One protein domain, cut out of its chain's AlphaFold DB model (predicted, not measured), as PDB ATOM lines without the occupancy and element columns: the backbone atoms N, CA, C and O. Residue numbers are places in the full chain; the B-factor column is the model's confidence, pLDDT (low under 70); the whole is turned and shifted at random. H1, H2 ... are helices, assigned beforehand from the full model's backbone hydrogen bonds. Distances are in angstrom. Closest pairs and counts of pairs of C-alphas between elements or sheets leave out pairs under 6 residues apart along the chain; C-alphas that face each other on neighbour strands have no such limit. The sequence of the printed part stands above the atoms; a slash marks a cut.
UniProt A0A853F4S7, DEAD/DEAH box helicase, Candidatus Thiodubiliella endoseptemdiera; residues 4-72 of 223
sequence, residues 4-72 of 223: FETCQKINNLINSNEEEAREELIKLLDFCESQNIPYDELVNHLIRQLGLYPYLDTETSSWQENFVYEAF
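This is residues 4 to 72 of the 223 residues of the protein "DEAD/DEAH box helicase" of Candidatus Thiodubiliella endoseptemdiera (UniProt A0A853F4S7). A helical hairpin, H1 and H2, packs at one end of the domain, with H3 beside H1 so that the three helix centres make a triangle, and H4 sits beyond H3 at the far end. Residues 30 to 36, of which 30 to 34 belong to H2, stick out from this body. The printed part has 69 residues with four named helices, in the order H1, H2, H3, H4, and no named strand; the class is all helix. It is compact, with a radius of gyration of the C-alphas of 11.3 A, and spans 28 by 27 by 16 A.

H1, residues 4 to 14, touches H2, residues 18 to 34, closest at the C-alphas of Ile 10 and Ala 21, 4.9 A apart. The two form a hairpin, at a shallow tilt of 26 degrees, opposite ways. H3, residues 41 to 49, touches H1, closest at the C-alphas of Cys 7 and Val 43, 7.1 A apart, at a shallow tilt of 18 degrees, the same way. H2 and H3 are close but not clearly touching; their closest C-alphas, of Leu 25 and Ile 47, are 7.5 A apart. H4, residues 63 to 71, touches H3, closest at the C-alphas of Arg 48 and Glu 65, 6.4 A apart, at a steep tilt of 42 degrees, the same way. H4 is apart from H1 and H2. In H1, H2, H3 and H4 every O i to N i+4 pair is within hydrogen-bond range.

H1 begins at C-alpha 4, (185.256, 108.473, 236.602), and is 15.4 A long from first to last C-alpha. H2 measures 24.2 A, H3 12.2 A and H4 11.9 A, ending at C-alpha 71, (174.882, 134.948, 237.222).

The C-alphas farthest apart, of Glu 5 and Ala 71, are 30.6 A from each other. The printed part has no cut. The link from H3 to H4, residues 50 to 62, is long. No printed residue is under 70 in pLDDT.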
ATOM      1  N   PHE A   4     184.228 107.981 237.511       92.81
ATOM      2  CA  PHE A   4     185.256 108.473 236.602       92.81
ATOM      3  C   PHE A   4     185.020 107.972 235.176       92.81
ATOM      4  O   PHE A   4     185.004 108.773 234.238       92.81
ATOM      5  N   GLU A   5     184.756 106.672 235.007       94.12
ATOM      6  CA  GLU A   5     184.424 106.102 233.693       94.12
ATOM      7  C   GLU A   5     183.155 106.741 233.111       94.12
ATOM      8  O   GLU A   5     183.088 107.046 231.916       94.12
ATOM      9  N   THR A   6     182.163 107.016 233.963       95.19
ATOM     10  CA  THR A   6     180.932 107.704 233.553       95.19
ATOM     11  C   THR A   6     181.215 109.140 233.115       95.19
ATOM     12  O   THR A   6     180.757 109.553 232.051       95.19
ATOM     13  N   CYS A   7     182.010 109.896 233.875       95.81
ATOM     14  CA  CYS A   7     182.417 111.252 233.505       95.81
ATOM     15  C   CYS A   7     183.173 111.270 232.171       95.81
ATOM     16  O   CYS A   7     182.921 112.132 231.328       95.81
ATOM     17  N   GLN A   8     184.056 110.294 231.938       95.44
ATOM     18  CA  GLN A   8     184.765 110.150 230.668       95.44
ATOM     19  C   GLN A   8     183.800 109.875 229.508       95.44
ATOM     20  O   GLN A   8     183.921 110.495 228.447       95.44
ATOM     21  N   LYS A   9     182.823 108.981 229.706       95.56
ATOM     22  CA  LYS A   9     181.770 108.703 228.720       95.56
ATOM     23  C   LYS A   9     180.978 109.969 228.389       95.56
ATOM     24  O   LYS A   9     180.841 110.291 227.212       95.56
ATOM     25  N   ILE A  10     180.515 110.699 229.406       96.94
ATOM     26  CA  ILE A  10     179.781 111.963 229.236       96.94
ATOM     27  C   ILE A  10     180.633 112.951 228.437       96.94
ATOM     28  O   ILE A  10     180.170 113.474 227.431       96.94
ATOM     29  N   ASN A  11     181.893 113.158 228.823       95.44
ATOM     30  CA  ASN A  11     182.784 114.104 228.153       95.44
ATOM     31  C   ASN A  11     182.995 113.784 226.662       95.44
ATOM     32  O   ASN A  11     183.035 114.690 225.833       95.44
ATOM     33  N   ASN A  12     183.086 112.500 226.305       95.06
ATOM     34  CA  ASN A  12     183.177 112.079 224.906       95.06
ATOM     35  C   ASN A  12     181.882 112.353 224.124       95.06
ATOM     36  O   ASN A  12     181.946 112.649 222.931       95.06
ATOM     37  N   LEU A  13     180.724 112.267 224.786       96.38
ATOM     38  CA  LEU A  13     179.417 112.525 224.183       96.38
ATOM     39  C   LEU A  13     179.134 114.019 223.988       96.38
ATOM     40  O   LEU A  13     178.447 114.357 223.033       96.38
ATOM     41  N   ILE A  14     179.684 114.922 224.812       93.81
ATOM     42  CA  ILE A  14     179.380 116.371 224.753       93.81
ATOM     43  C   ILE A  14     179.491 116.941 223.330       93.81
ATOM     44  O   ILE A  14     178.638 117.713 222.906       93.81
ATOM     45  N   ASN A  15     180.528 116.556 222.582       88.94
ATOM     46  CA  ASN A  15     180.774 117.101 221.244       88.94
ATOM     47  C   ASN A  15     180.031 116.362 220.121       88.94
ATOM     48  O   ASN A  15     179.937 116.889 219.014       88.94
ATOM     49  N   SER A  16     179.570 115.132 220.359       92.38
ATOM     50  CA  SER A  16     178.947 114.283 219.336       92.38
ATOM     51  C   SER A  16     177.428 114.204 219.480       92.38
ATOM     52  O   SER A  16     176.725 114.225 218.473       92.38
ATOM     53  N   ASN A  17     176.932 114.125 220.714       94.38
ATOM     54  CA  ASN A  17     175.524 114.021 221.064       94.38
ATOM     55  C   ASN A  17     175.269 114.635 222.453       94.38
ATOM     56  O   ASN A  17     175.296 113.950 223.480       94.38
ATOM     57  N   GLU A  18     175.030 115.947 222.486       93.00
ATOM     58  CA  GLU A  18     174.840 116.697 223.733       93.00
ATOM     59  C   GLU A  18     173.600 116.238 224.524       93.00
ATOM     60  O   GLU A  18     173.639 116.203 225.754       93.00
ATOM     61  N   GLU A  19     172.520 115.836 223.842       91.25
ATOM     62  CA  GLU A  19     171.305 115.332 224.499       91.25
ATOM     63  C   GLU A  19     171.590 114.041 225.274       91.25
ATOM     64  O   GLU A  19     171.269 113.941 226.458       91.25
ATOM     65  N   GLU A  20     172.282 113.085 224.650       94.69
ATOM     66  CA  GLU A  20     172.682 111.837 225.307       94.69
ATOM     67  C   GLU A  20     173.685 112.089 226.441       94.69
ATOM     68  O   GLU A  20     173.567 111.504 227.518       94.69
ATOM     69  N   ALA A  21     174.636 113.013 226.254       96.56
ATOM     70  CA  ALA A  21     175.555 113.424 227.318       96.56
ATOM     71  C   ALA A  21     174.799 113.973 228.538       96.56
ATOM     72  O   ALA A  21     175.132 113.656 229.683       96.56
ATOM     73  N   ARG A  22     173.758 114.777 228.295       94.44
ATOM     74  CA  ARG A  22     172.905 115.349 229.337       94.44
ATOM     75  C   ARG A  22     172.096 114.281 230.063       94.44
ATOM     76  O   ARG A  22     172.010 114.335 231.287       94.44
ATOM     77  N   GLU A  23     171.534 113.310 229.349       94.44
ATOM     78  CA  GLU A  23     170.831 112.181 229.967       94.44
ATOM     79  C   GLU A  23     171.753 111.341 230.856       94.44
ATOM     80  O   GLU A  23     171.388 111.000 231.982       94.44
ATOM     81  N   GLU A  24     172.957 111.022 230.381       96.69
ATOM     82  CA  GLU A  24     173.945 110.271 231.160       96.69
ATOM     83  C   GLU A  24     174.410 111.051 232.394       96.69
ATOM     84  O   GLU A  24     174.553 110.464 233.466       96.69
ATOM     85  N   LEU A  25     174.570 112.375 232.283       96.88
ATOM     86  CA  LEU A  25     174.856 113.218 233.440       96.88
ATOM     87  C   LEU A  25     173.705 113.193 234.450       96.88
ATOM     88  O   LEU A  25     173.962 113.027 235.634       96.88
ATOM     89  N   ILE A  26     172.445 113.289 234.018       95.25
ATOM     90  CA  ILE A  26     171.295 113.210 234.937       95.25
ATOM     91  C   ILE A  26     171.295 111.879 235.704       95.25
ATOM     92  O   ILE A  26     171.086 111.880 236.915       95.25
ATOM     93  N   LYS A  27     171.593 110.758 235.033       96.25
ATOM     94  CA  LYS A  27     171.724 109.442 235.687       96.25
ATOM     95  C   LYS A  27     172.865 109.417 236.708       96.25
ATOM     96  O   LYS A  27     172.717 108.819 237.769       96.25
ATOM     97  N   LEU A  28     173.992 110.060 236.397       96.75
ATOM     98  CA  LEU A  28     175.113 110.185 237.329       96.75
ATOM     99  C   LEU A  28     174.728 111.011 238.565       96.75
ATOM    100  O   LEU A  28     175.041 110.605 239.681       96.75
ATOM    101  N   LEU A  29     174.030 112.135 238.379       96.19
ATOM    102  CA  LEU A  29     173.578 112.988 239.483       96.19
ATOM    103  C   LEU A  29     172.602 112.248 240.405       96.19
ATOM    104  O   LEU A  29     172.778 112.294 241.620       96.19
ATOM    105  N   ASP A  30     171.640 111.516 239.832       96.12
ATOM    106  CA  ASP A  30     170.700 110.663 240.574       96.12
ATOM    107  C   ASP A  30     171.430 109.558 241.357       96.12
ATOM    108  O   ASP A  30     171.173 109.343 242.542       96.12
ATOM    109  N   PHE A  31     172.423 108.906 240.739       95.94
ATOM    110  CA  PHE A  31     173.261 107.925 241.429       95.94
ATOM    111  C   PHE A  31     173.992 108.546 242.626       95.94
ATOM    112  O   PHE A  31     173.927 107.989 243.726       95.94
ATOM    113  N   CYS A  32     174.652 109.691 242.442       95.00
ATOM    114  CA  CYS A  32     175.362 110.382 243.517       95.00
ATOM    115  C   CYS A  32     174.420 110.801 244.654       95.00
ATOM    116  O   CYS A  32     174.742 110.562 245.816       95.00
ATOM    117  N   GLU A  33     173.237 111.340 244.337       94.31
ATOM    118  CA  GLU A  33     172.211 111.684 245.330       94.31
ATOM    119  C   GLU A  33     171.753 110.437 246.106       94.31
ATOM    120  O   GLU A  33     171.757 110.432 247.337       94.31
ATOM    121  N   SER A  34     171.462 109.333 245.406       95.06
ATOM    122  CA  SER A  34     171.004 108.077 246.020       95.06
ATOM    123  C   SER A  34     172.024 107.446 246.975       95.06
ATOM    124  O   SER A  34     171.648 106.759 247.924       95.06
ATOM    125  N   GLN A  35     173.317 107.656 246.716       95.12
ATOM    126  CA  GLN A  35     174.419 107.129 247.520       95.12
ATOM    127  C   GLN A  35     174.984 108.167 248.502       95.12
ATOM    128  O   GLN A  35     175.927 107.856 249.229       95.12
ATOM    129  N   ASN A  36     174.418 109.380 248.538       93.06
ATOM    130  CA  ASN A  36     174.904 110.512 249.328       93.06
ATOM    131  C   ASN A  36     176.401 110.806 249.086       93.06
ATOM    132  O   ASN A  36     177.174 111.025 250.022       93.06
ATOM    133  N   ILE A  37     176.812 110.752 247.815       93.19
ATOM    134  CA  ILE A  37     178.176 111.036 247.360       93.19
ATOM    135  C   ILE A  37     178.238 112.516 246.955       93.19
ATOM    136  O   ILE A  37     177.486 112.915 246.062       93.19
ATOM    137  N   PRO A  38     179.112 113.333 247.573       90.38
ATOM    138  CA  PRO A  38     179.271 114.730 247.182       90.38
ATOM    139  C   PRO A  38     179.862 114.835 245.775       90.38
ATOM    140  O   PRO A  38     180.626 113.968 245.341       90.38
ATOM    141  N   TYR A  39     179.527 115.909 245.065       92.75
ATOM    142  CA  TYR A  39     180.060 116.143 243.726       92.75
ATOM    143  C   TYR A  39     181.512 116.598 243.826       92.75
ATOM    144  O   TYR A  39     181.847 117.436 244.662       92.75
ATOM    145  N   ASP A  40     182.375 116.062 242.971       91.12
ATOM    146  CA  ASP A  40     183.731 116.574 242.814       91.12
ATOM    147  C   ASP A  40     183.779 117.694 241.756       91.12
ATOM    148  O   ASP A  40     182.786 118.035 241.104       91.12
ATOM    149  N   GLU A  41     184.958 118.293 241.587       92.69
ATOM    150  CA  GLU A  41     185.172 119.370 240.615       92.69
ATOM    151  C   GLU A  41     184.885 118.915 239.172       92.69
ATOM    152  O   GLU A  41     184.394 119.701 238.359       92.69
ATOM    153  N   LEU A  42     185.129 117.639 238.847       94.00
ATOM    154  CA  LEU A  42     184.880 117.087 237.516       94.00
ATOM    155  C   LEU A  42     183.379 116.997 237.225       94.00
ATOM    156  O   LEU A  42     182.938 117.402 236.148       94.00
ATOM    157  N   VAL A  43     182.583 116.521 238.181       96.31
ATOM    158  CA  VAL A  43     181.121 116.483 238.057       96.31
ATOM    159  C   VAL A  43     180.573 117.902 237.908       96.31
ATOM    160  O   VAL A  43     179.830 118.161 236.959       96.31
ATOM    161  N   ASN A  44     180.997 118.850 238.750       96.88
ATOM    162  CA  ASN A  44     180.591 120.258 238.633       96.88
ATOM    163  C   ASN A  44     180.979 120.874 237.278       96.88
ATOM    164  O   ASN A  44     180.183 121.596 236.665       96.88
ATOM    165  N   HIS A  45     182.157 120.533 236.749       96.12
ATOM    166  CA  HIS A  45     182.565 120.941 235.409       96.12
ATOM    167  C   HIS A  45     181.584 120.439 234.341       96.12
ATOM    168  O   HIS A  45     181.145 121.221 233.494       96.12
ATOM    169  N   LEU A  46     181.203 119.159 234.384       97.12
ATOM    170  CA  LEU A  46     180.253 118.572 233.433       97.12
ATOM    171  C   LEU A  46     178.858 119.202 233.556       97.12
ATOM    172  O   LEU A  46     178.249 119.523 232.533       97.12
ATOM    173  N   ILE A  47     178.385 119.461 234.781       97.44
ATOM    174  CA  ILE A  47     177.134 120.193 235.043       97.44
ATOM    175  C   ILE A  47     177.153 121.554 234.345       97.44
ATOM    176  O   ILE A  47     176.188 121.921 233.665       97.44
ATOM    177  N   ARG A  48     178.258 122.300 234.462       96.56
ATOM    178  CA  ARG A  48     178.396 123.605 233.807       96.56
ATOM    179  C   ARG A  48     178.459 123.486 232.285       96.56
ATOM    180  O   ARG A  48     177.801 124.269 231.598       96.56
ATOM    181  N   GLN A  49     179.223 122.538 231.749       96.00
ATOM    182  CA  GLN A  49     179.337 122.341 230.297       96.00
ATOM    183  C   GLN A  49     177.976 122.039 229.659       96.00
ATOM    184  O   GLN A  49     177.614 122.655 228.657       96.00
ATOM    185  N   LEU A  50     177.188 121.170 230.296       96.31
ATOM    186  CA  LEU A  50     175.870 120.737 229.820       96.31
ATOM    187  C   LEU A  50     174.720 121.673 230.231       96.31
ATOM    188  O   LEU A  50     173.552 121.402 229.956       96.31
ATOM    189  N   GLY A  51     175.018 122.800 230.887       95.56
ATOM    190  CA  GLY A  51     174.018 123.823 231.203       95.56
ATOM    191  C   GLY A  51     173.026 123.440 232.308       95.56
ATOM    192  O   GLY A  51     171.952 124.047 232.412       95.56
ATOM    193  N   LEU A  52     173.368 122.456 233.144       95.75
ATOM    194  CA  LEU A  52     172.564 121.959 234.265       95.75
ATOM    195  C   LEU A  52     172.773 122.775 235.556       95.75
ATOM    196  O   LEU A  52     172.752 122.233 236.651       95.75
ATOM    197  N   TYR A  53     172.932 124.096 235.444       96.12
ATOM    198  CA  TYR A  53     173.349 124.983 236.544       96.12
ATOM    199  C   TYR A  53     172.595 124.859 237.877       96.12
ATOM    200  O   TYR A  53     173.247 125.014 238.906       96.12
ATOM    201  N   PRO A  54     171.278 124.564 237.925       94.69
ATOM    202  CA  PRO A  54     170.578 124.361 239.195       94.69
ATOM    203  C   PRO A  54     171.133 123.215 240.051       94.69
ATOM    204  O   PRO A  54     170.856 123.183 241.245       94.69
ATOM    205  N   TYR A  55     171.888 122.297 239.442       95.31
ATOM    206  CA  TYR A  55     172.489 121.136 240.092       95.31
ATOM    207  C   TYR A  55     173.935 121.371 240.554       95.31
ATOM    208  O   TYR A  55     174.533 120.454 241.095       95.31
ATOM    209  N   LEU A  56     174.521 122.555 240.333       96.00
ATOM    210  CA  LEU A  56     175.877 122.837 240.817       96.00
ATOM    211  C   LEU A  56     175.933 122.765 242.347       96.00
ATOM    212  O   LEU A  56     175.106 123.375 243.029       96.00
ATOM    213  N   ASP A  57     176.942 122.071 242.865       94.88
ATOM    214  CA  ASP A  57     177.272 122.083 244.288       94.88
ATOM    215  C   ASP A  57     178.251 123.225 244.560       94.88
ATOM    216  O   ASP A  57     179.416 123.174 244.160       94.88
ATOM    217  N   THR A  58     177.782 124.278 245.227       91.81
ATOM    218  CA  THR A  58     178.576 125.489 245.473       91.81
ATOM    219  C   THR A  58     179.732 125.280 246.452       91.81
ATOM    220  O   THR A  58     180.653 126.098 246.473       91.81
ATOM    221  N   GLU A  59     179.708 124.215 247.263       92.12
ATOM    222  CA  GLU A  59     180.777 123.925 248.231       92.12
ATOM    223  C   GLU A  59     182.008 123.310 247.556       92.12
ATOM    224  O   GLU A  59     183.138 123.581 247.965       92.12
ATOM    225  N   THR A  60     181.798 122.524 246.498       93.12
ATOM    226  CA  THR A  60     182.857 121.822 245.752       93.12
ATOM    227  C   THR A  60     183.116 122.405 244.360       93.12
ATOM    228  O   THR A  60     184.004 121.943 243.640       93.12
ATOM    229  N   SER A  61     182.355 123.426 243.964       93.19
ATOM    230  CA  SER A  61     182.499 124.142 242.693       93.19
ATOM    231  C   SER A  61     183.748 125.021 242.645       93.19
ATOM    232  O   SER A  61     184.111 125.676 243.627       93.19
ATOM    233  N   SER A  62     184.359 125.137 241.461       94.38
ATOM    234  CA  SER A  62     185.384 126.157 241.229       94.38
ATOM    235  C   SER A  62     184.756 127.559 241.146       94.38
ATOM    236  O   SER A  62     183.529 127.735 241.147       94.38
ATOM    237  N   TRP A  63     185.590 128.599 241.045       95.00
ATOM    238  CA  TRP A  63     185.085 129.968 240.914       95.00
ATOM    239  C   TRP A  63     184.252 130.155 239.637       95.00
ATOM    240  O   TRP A  63     183.297 130.931 239.647       95.00
ATOM    241  N   GLN A  64     184.585 129.447 238.551       95.44
ATOM    242  CA  GLN A  64     183.867 129.526 237.280       95.44
ATOM    243  C   GLN A  64     182.440 128.995 237.425       95.44
ATOM    244  O   GLN A  64     181.499 129.618 236.933       95.44
ATOM    245  N   GLU A  65     182.271 127.854 238.095       96.19
ATOM    246  CA  GLU A  65     180.954 127.281 238.366       96.19
ATOM    247  C   GLU A  65     180.146 128.166 239.313       96.19
ATOM    248  O   GLU A  65     179.005 128.499 238.994       96.19
ATOM    249  N   ASN A  66     180.750 128.646 240.401       96.12
ATOM    250  CA  ASN A  66     180.082 129.556 241.333       96.12
ATOM    251  C   ASN A  66     179.646 130.866 240.658       96.12
ATOM    252  O   ASN A  66     178.532 131.339 240.876       96.12
ATOM    253  N   PHE A  67     180.474 131.430 239.773       96.88
ATOM    254  CA  PHE A  67     180.098 132.607 238.991       96.88
ATOM    255  C   PHE A  67     178.876 132.340 238.108       96.88
ATOM    256  O   PHE A  67     177.949 133.148 238.082       96.88
ATOM    257  N   VAL A  68     178.850 131.207 237.398       96.50
ATOM    258  CA  VAL A  68     177.705 130.831 236.556       96.50
ATOM    259  C   VAL A  68     176.458 130.586 237.405       96.50
ATOM    260  O   VAL A  68     175.387 131.076 237.054       96.50
ATOM    261  N   TYR A  69     176.588 129.897 238.537       96.50
ATOM    262  CA  TYR A  69     175.476 129.645 239.449       96.50
ATOM    263  C   TYR A  69     174.804 130.942 239.912       96.50
ATOM    264  O   TYR A  69     173.577 131.032 239.895       96.50
ATOM    265  N   GLU A  70     175.593 131.958 240.275       96.19
ATOM    266  CA  GLU A  70     175.086 133.271 240.688       96.19
ATOM    267  C   GLU A  70     174.551 134.098 239.512       96.19
ATOM    268  O   GLU A  70     173.472 134.679 239.607       96.19
ATOM    269  N   ALA A  71     175.263 134.138 238.382       96.06
ATOM    270  CA  ALA A  71     174.882 134.948 237.222       96.06
ATOM    271  C   ALA A  71     173.555 134.506 236.580       96.06
ATOM    272  O   ALA A  71     172.887 135.308 235.928       96.06
ATOM    273  N   PHE A  72     173.174 133.242 236.764       96.00
ATOM    274  CA  PHE A  72     171.950 132.655 236.218       96.00
ATOM    275  C   PHE A  72     170.789 132.631 237.226       96.00
ATOM    276  O   PHE A  72     169.750 132.021 236.956       96.00
TER     277      PHE A  72